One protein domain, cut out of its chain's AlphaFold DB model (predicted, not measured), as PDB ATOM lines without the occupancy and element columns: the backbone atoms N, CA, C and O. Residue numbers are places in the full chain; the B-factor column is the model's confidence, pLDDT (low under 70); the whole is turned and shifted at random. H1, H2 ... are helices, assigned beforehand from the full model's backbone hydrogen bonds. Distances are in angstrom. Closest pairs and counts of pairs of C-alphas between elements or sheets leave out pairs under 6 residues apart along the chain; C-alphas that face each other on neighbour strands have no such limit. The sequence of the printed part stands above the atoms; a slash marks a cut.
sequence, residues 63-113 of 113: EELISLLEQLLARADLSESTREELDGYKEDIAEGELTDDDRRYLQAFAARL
ATOM      1  N   GLU A  63      43.884  45.935  37.939       87.06
ATOM      2  CA  GLU A  63      44.447  45.697  39.271       87.06
ATOM      3  C   GLU A  63      44.179  44.277  39.799       87.06
ATOM      4  O   GLU A  63      45.031  43.672  40.460       87.06
ATOM      5  N   GLU A  64      43.001  43.724  39.510       87.38
ATOM      6  CA  GLU A  64      42.631  42.369  39.919       87.38
ATOM      7  C   GLU A  64      43.366  41.323  39.076       87.38
ATOM      8  O   GLU A  64      43.842  40.316  39.605       87.38
ATOM      9  N   LEU A  65      43.554  41.600  37.784       89.12
ATOM     10  CA  LEU A  65      44.321  40.745  36.887       89.12
ATOM     11  C   LEU A  65      45.821  40.752  37.218       89.12
ATOM     12  O   LEU A  65      46.441  39.690  37.251       89.12
ATOM     13  N   ILE A  66      46.392  41.909  37.560       91.06
ATOM     14  CA  ILE A  66      47.768  42.012  38.071       91.06
ATOM     15  C   ILE A  66      47.914  41.181  39.351       91.06
ATOM     16  O   ILE A  66      48.860  40.403  39.479       91.06
ATOM     17  N   SER A  67      46.946  41.277  40.268       91.19
ATOM     18  CA  SER A  67      46.944  40.481  41.503       91.19
ATOM     19  C   SER A  67      46.866  38.973  41.227       91.19
ATOM     20  O   SER A  67      47.444  38.176  41.971       91.19
ATOM     21  N   LEU A  68      46.160  38.562  40.168       90.38
ATOM     22  CA  LEU A  68      46.084  37.172  39.717       90.38
ATOM     23  C   LEU A  68      47.420  36.694  39.127       90.38
ATOM     24  O   LEU A  68      47.900  35.619  39.488       90.38
ATOM     25  N   LEU A  69      48.040  37.501  38.263       92.00
ATOM     26  CA  LEU A  69      49.343  37.210  37.657       92.00
ATOM     27  C   LEU A  69      50.434  37.049  38.721       92.00
ATOM     28  O   LEU A  69      51.208  36.096  38.671       92.00
ATOM     29  N   GLU A  70      50.459  37.915  39.736       92.50
ATOM     30  CA  GLU A  70      51.406  37.803  40.851       92.50
ATOM     31  C   GLU A  70      51.203  36.524  41.672       92.50
ATOM     32  O   GLU A  70      52.178  35.873  42.057       92.50
ATOM     33  N   GLN A  71      49.950  36.119  41.896       90.12
ATOM     34  CA  GLN A  71      49.641  34.850  42.557       90.12
ATOM     35  C   GLN A  71      50.120  33.647  41.743       90.12
ATOM     36  O   GLN A  71      50.652  32.702  42.326       90.12
ATOM     37  N   LEU A  72      49.961  33.678  40.417       89.88
ATOM     38  CA  LEU A  72      50.453  32.626  39.529       89.88
ATOM     39  C   LEU A  72      51.986  32.576  39.540       89.88
ATOM     40  O   LEU A  72      52.550  31.514  39.795       89.88
ATOM     41  N   LEU A  73      52.661  33.716  39.367       89.81
ATOM     42  CA  LEU A  73      54.127  33.819  39.377       89.81
ATOM     43  C   LEU A  73      54.756  33.358  40.701       89.81
ATOM     44  O   LEU A  73      55.851  32.788  40.698       89.81
ATOM     45  N   ALA A  74      54.057  33.545  41.825       90.75
ATOM     46  CA  ALA A  74      54.494  33.065  43.134       90.75
ATOM     47  C   ALA A  74      54.498  31.529  43.261       90.75
ATOM     48  O   ALA A  74      55.082  30.990  44.211       90.75
ATOM     49  N   ARG A  75      53.872  30.795  42.330       87.81
ATOM     50  CA  ARG A  75      53.848  29.332  42.370       87.81
ATOM     51  C   ARG A  75      55.146  28.733  41.822       87.81
ATOM     52  O   ARG A  75      55.639  29.067  40.742       87.81
ATOM     53  N   ALA A  76      55.711  27.792  42.575       77.81
ATOM     54  CA  ALA A  76      56.970  27.129  42.225       77.81
ATOM     55  C   ALA A  76      56.814  26.034  41.150       77.81
ATOM     56  O   ALA A  76      57.808  25.641  40.543       77.81
ATOM     57  N   ASP A  77      55.591  25.558  40.901       87.88
ATOM     58  CA  ASP A  77      55.267  24.478  39.957       87.88
ATOM     59  C   ASP A  77      55.191  24.934  38.490       87.88
ATOM     60  O   ASP A  77      55.129  24.092  37.593       87.88
ATOM     61  N   LEU A  78      55.247  26.242  38.230       87.56
ATOM     62  CA  LEU A  78      55.249  26.778  36.873       87.56
ATOM     63  C   LEU A  78      56.601  26.597  36.176       87.56
ATOM     64  O   LEU A  78      57.674  26.707  36.783       87.56
ATOM     65  N   SER A  79      56.535  26.356  34.868       90.75
ATOM     66  CA  SER A  79      57.716  26.322  34.007       90.75
ATOM     67  C   SER A  79      58.299  27.727  33.813       90.75
ATOM     68  O   SER A  79      57.593  28.720  33.974       90.75
ATOM     69  N   GLU A  80      59.585  27.820  33.470       91.12
ATOM     70  CA  GLU A  80      60.244  29.099  33.160       91.12
ATOM     71  C   GLU A  80      59.557  29.816  31.990       91.12
ATOM     72  O   GLU A  80      59.183  30.973  32.130       91.12
ATOM     73  N   SER A  81      59.240  29.084  30.915       90.00
ATOM     74  CA  SER A  81      58.495  29.609  29.761       90.00
ATOM     75  C   SER A  81      57.126  30.178  30.143       90.00
ATOM     76  O   SER A  81      56.723  31.201  29.607       90.00
ATOM     77  N   THR A  82      56.415  29.546  31.081       91.25
ATOM     78  CA  THR A  82      55.123  30.060  31.562       91.25
ATOM     79  C   THR A  82      55.298  31.319  32.405       91.25
ATOM     80  O   THR A  82      54.446  32.196  32.366       91.25
ATOM     81  N   ARG A  83      56.383  31.435  33.181       91.62
ATOM     82  CA  ARG A  83      56.650  32.667  33.940       91.62
ATOM     83  C   ARG A  83      56.960  33.837  33.014       91.62
ATOM     84  O   ARG A  83      56.420  34.909  33.242       91.62
ATOM     85  N   GLU A  84      57.761  33.614  31.973       93.94
ATOM     86  CA  GLU A  84      58.050  34.639  30.961       93.94
ATOM     87  C   GLU A  84      56.774  35.112  30.248       93.94
ATOM     88  O   GLU A  84      56.576  36.311  30.087       93.94
ATOM     89  N   GLU A  85      55.876  34.189  29.888       92.56
ATOM     90  CA  GLU A  85      54.568  34.515  29.299       92.56
ATOM     91  C   GLU A  85      53.705  35.367  30.249       92.56
ATOM     92  O   GLU A  85      53.149  36.386  29.846       92.56
ATOM     93  N   LEU A  86      53.638  35.000  31.536       93.38
ATOM     94  CA  LEU A  86      52.890  35.753  32.550       93.38
ATOM     95  C   LEU A  86      53.477  37.144  32.826       93.38
ATOM     96  O   LEU A  86      52.715  38.069  33.099       93.38
ATOM     97  N   ASP A  87      54.802  37.300  32.771       93.06
ATOM     98  CA  ASP A  87      55.446  38.614  32.874       93.06
ATOM     99  C   ASP A  87      55.159  39.480  31.636       93.06
ATOM    100  O   ASP A  87      54.899  40.671  31.799       93.06
ATOM    101  N   GLY A  88      55.107  38.892  30.433       93.25
ATOM    102  CA  GLY A  88      54.693  39.589  29.208       93.25
ATOM    103  C   GLY A  88      53.292  40.191  29.326       93.25
ATOM    104  O   GLY A  88      53.104  41.380  29.095       93.25
ATOM    105  N   TYR A  89      52.333  39.427  29.857       93.38
ATOM    106  CA  TYR A  89      50.983  39.948  30.096       93.38
ATOM    107  C   TYR A  89      50.933  41.133  31.074       93.38
ATOM    108  O   TYR A  89      50.018  41.952  30.996       93.38
ATOM    109  N   LYS A  90      51.891  41.266  32.004       92.44
ATOM    110  CA  LYS A  90      51.965  42.455  32.875       92.44
ATOM    111  C   LYS A  90      52.383  43.700  32.095       92.44
ATOM    112  O   LYS A  90      51.930  44.792  32.439       92.44
ATOM    113  N   GLU A  91      53.244  43.541  31.094       93.19
ATOM    114  CA  GLU A  91      53.652  44.616  30.189       93.19
ATOM    115  C   GLU A  91      52.473  45.026  29.298       93.19
ATOM    116  O   GLU A  91      52.103  46.199  29.307       93.19
ATOM    117  N   ASP A  92      51.763  44.062  28.704       92.25
ATOM    118  CA  ASP A  92      50.572  44.321  27.882       92.25
ATOM    119  C   ASP A  92      49.469  45.067  28.658       92.25
ATOM    120  O   ASP A  92      48.796  45.948  28.119       92.25
ATOM    121  N   ILE A  93      49.285  44.761  29.951       89.75
ATOM    122  CA  ILE A  93      48.360  45.505  30.828       89.75
ATOM    123  C   ILE A  93      48.836  46.948  31.035       89.75
ATOM    124  O   ILE A  93      48.024  47.871  31.011       89.75
ATOM    125  N   ALA A  94      50.138  47.159  31.248       88.81
ATOM    126  CA  ALA A  94      50.698  48.493  31.456       88.81
ATOM    127  C   ALA A  94      50.632  49.361  30.187       88.81
ATOM    128  O   ALA A  94      50.467  50.580  30.288       88.81
ATOM    129  N   GLU A  95      50.735  48.739  29.012       89.81
ATOM    130  CA  GLU A  95      50.622  49.391  27.705       89.81
ATOM    131  C   GLU A  95      49.166  49.522  27.223       89.81
ATOM    132  O   GLU A  95      48.876  50.310  26.321       89.81
ATOM    133  N   GLY A  96      48.226  48.824  27.872       85.44
ATOM    134  CA  GLY A  96      46.816  48.790  27.483       85.44
ATOM    135  C   GLY A  96      46.560  47.973  26.212       85.44
ATOM    136  O   GLY A  96      45.528  48.161  25.568       85.44
ATOM    137  N   GLU A  97      47.492  47.090  25.850       88.62
ATOM    138  CA  GLU A  97      47.423  46.208  24.681       88.62
ATOM    139  C   GLU A  97      46.769  44.855  24.996       88.62
ATOM    140  O   GLU A  97      46.448  44.093  24.085       88.62
ATOM    141  N   LEU A  98      46.510  44.570  26.277       86.62
ATOM    142  CA  LEU A  98      45.900  43.313  26.691       86.62
ATOM    143  C   LEU A  98      44.480  43.145  26.124       86.62
ATOM    144  O   LEU A  98      43.574  43.931  26.427       86.62
ATOM    145  N   THR A  99      44.266  42.063  25.376       85.69
ATOM    146  CA  THR A  99      42.970  41.764  24.761       85.69
ATOM    147  C   THR A  99      42.022  41.036  25.715       85.69
ATOM    148  O   THR A  99      42.419  40.449  26.725       85.69
ATOM    149  N   ASP A 100      40.733  41.019  25.379       80.12
ATOM    150  CA  ASP A 100      39.733  40.263  26.141       80.12
ATOM    151  C   ASP A 100      39.970  38.745  26.094       80.12
ATOM    152  O   ASP A 100      39.639  38.026  27.045       80.12
ATOM    153  N   ASP A 101      40.565  38.243  25.009       80.56
ATOM    154  CA  ASP A 101      40.931  36.833  24.891       80.56
ATOM    155  C   ASP A 101      42.080  36.478  25.844       80.56
ATOM    156  O   ASP A 101      42.009  35.440  26.510       80.56
ATOM    157  N   ASP A 102      43.063  37.368  26.006       87.38
ATOM    158  CA  ASP A 102      44.145  37.203  26.984       87.38
ATOM    159  C   ASP A 102      43.597  37.188  28.416       87.38
ATOM    160  O   ASP A 102      43.922  36.301  29.212       87.38
ATOM    161  N   ARG A 103      42.667  38.102  28.736       87.00
ATOM    162  CA  ARG A 103      41.968  38.119  30.037       87.00
ATOM    163  C   ARG A 103      41.263  36.792  30.305       87.00
ATOM    164  O   ARG A 103      41.361  36.246  31.408       87.00
ATOM    165  N   ARG A 104      40.563  36.252  29.303       84.12
ATOM    166  CA  ARG A 104      39.845  34.974  29.418       84.12
ATOM    167  C   ARG A 104      40.805  33.799  29.585       84.12
ATOM    168  O   ARG A 104      40.543  32.915  30.405       84.12
ATOM    169  N   TYR A 105      41.908  33.791  28.841       87.62
ATOM    170  CA  TYR A 105      42.955  32.781  28.963       87.62
ATOM    171  C   TYR A 105      43.543  32.760  30.377       87.62
ATOM    172  O   TYR A 105      43.558  31.699  31.005       87.62
ATOM    173  N   LEU A 106      43.913  33.921  30.926       88.25
ATOM    174  CA  LEU A 106      44.479  34.040  32.273       88.25
ATOM    175  C   LEU A 106      43.518  33.556  33.368       88.25
ATOM    176  O   LEU A 106      43.927  32.825  34.274       88.25
ATOM    177  N   GLN A 107      42.226  33.885  33.264       84.94
ATOM    178  CA  GLN A 107      41.201  33.380  34.186       84.94
ATOM    179  C   GLN A 107      41.059  31.856  34.120       84.94
ATOM    180  O   GLN A 107      41.047  31.178  35.150       84.94
ATOM    181  N   ALA A 108      40.948  31.304  32.908       86.12
ATOM    182  CA  ALA A 108      40.794  29.867  32.707       86.12
ATOM    183  C   ALA A 108      42.042  29.095  33.160       86.12
ATOM    184  O   ALA A 108      41.930  28.012  33.739       86.12
ATOM    185  N   PHE A 109      43.223  29.665  32.922       87.31
ATOM    186  CA  PHE A 109      44.496  29.128  33.375       87.31
ATOM    187  C   PHE A 109      44.559  29.080  34.905       87.31
ATOM    188  O   PHE A 109      44.824  28.017  35.469       87.31
ATOM    189  N   ALA A 110      44.213  30.178  35.583       85.00
ATOM    190  CA  ALA A 110      44.182  30.230  37.042       85.00
ATOM    191  C   ALA A 110      43.165  29.263  37.666       85.00
ATOM    192  O   ALA A 110      43.468  28.632  38.673       85.00
ATOM    193  N   ALA A 111      41.987  29.094  37.059       84.12
ATOM    194  CA  ALA A 111      40.959  28.170  37.549       84.12
ATOM    195  C   ALA A 111      41.345  26.683  37.423       84.12
ATOM    196  O   ALA A 111      40.732  25.825  38.061       84.12
ATOM    197  N   ARG A 112      42.324  26.364  36.567       83.75
ATOM    198  CA  ARG A 112      42.776  24.993  36.298       83.75
ATOM    199  C   ARG A 112      43.918  24.535  37.218       83.75
ATOM    200  O   ARG A 112      44.152  23.328  37.315       83.75
ATOM    201  N   LEU A 113      44.632  25.482  37.820       78.38
ATOM    202  CA  LEU A 113      45.833  25.295  38.645       78.38
ATOM    203  C   LEU A 113      45.517  25.065  40.126       78.38
ATOM    204  O   LEU A 113      46.416  24.532  40.821       78.38
TER     205      LEU A 113
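Overview. This is residues 63 to 113 of the 113 residues of an uncharacterized protein of Sneathiellales bacterium (UniProt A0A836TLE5). Three helices stand with their centres in a triangle: H2, the longest, and H1 fold back on each other as a helical hairpin, and H3 crosses H1 at a slant. H3 packs on H1 and comes close to H2 without clearly touching it. The printed part has 51 residues with three named helices, in the order H1, H2, H3, and no named strand; the class is all helix. It is compact, with a radius of gyration of the C-alphas of 10.3 A, and only just elongated, with spans of 28 by 19 by 17 A.

Arrangement. H2, residues 80 to 95, touches H1, residues 63 to 73, with residues 83 to 90 alone. Their closest C-alphas, those of Arg 83 and Leu 73, are 6.1 A apart. This hairpin has a shallow tilt of 15 degrees, and its helices run opposite ways. H3, residues 100 to 112, touches H1, and the closest C-alphas, those of Ala 110 and Leu 72, are 7.2 A apart. H1 and H3 run the same way at a steep tilt of 47 degrees. H2 and H3 are close but not clearly touching, with the closest C-alphas, those of Tyr 89 and Asp 102, 8.0 A apart. They run opposite ways at a steep tilt of 39 degrees. In H1, H2 and H3 every backbone O i to N i+4 pair is within hydrogen-bond range.

Along the chain. H2 has 16 residues and measures 23.1 A from C-alpha 80 at (60.244, 29.099, 33.160) to C-alpha 95. H1 has 11 residues and measures 15.3 A, beginning at C-alpha 63 at (44.447, 45.697, 39.271). H3 has 13 residues and measures 18.6 A, ending at C-alpha 112 at (42.776, 24.993, 36.298).

Size, cuts and confidence. The C-alphas of Asp 77 and Gly 96, the two farthest apart, are 28.6 A apart. The link from H1 to H2 is short, with 6 residues, and the link from H2 to H3 is tight, with 4. The printed part has no cut and ends at Leu 113, the chain's last residue. The mean pLDDT of the printed part is 88.5, and no printed residue is under 70.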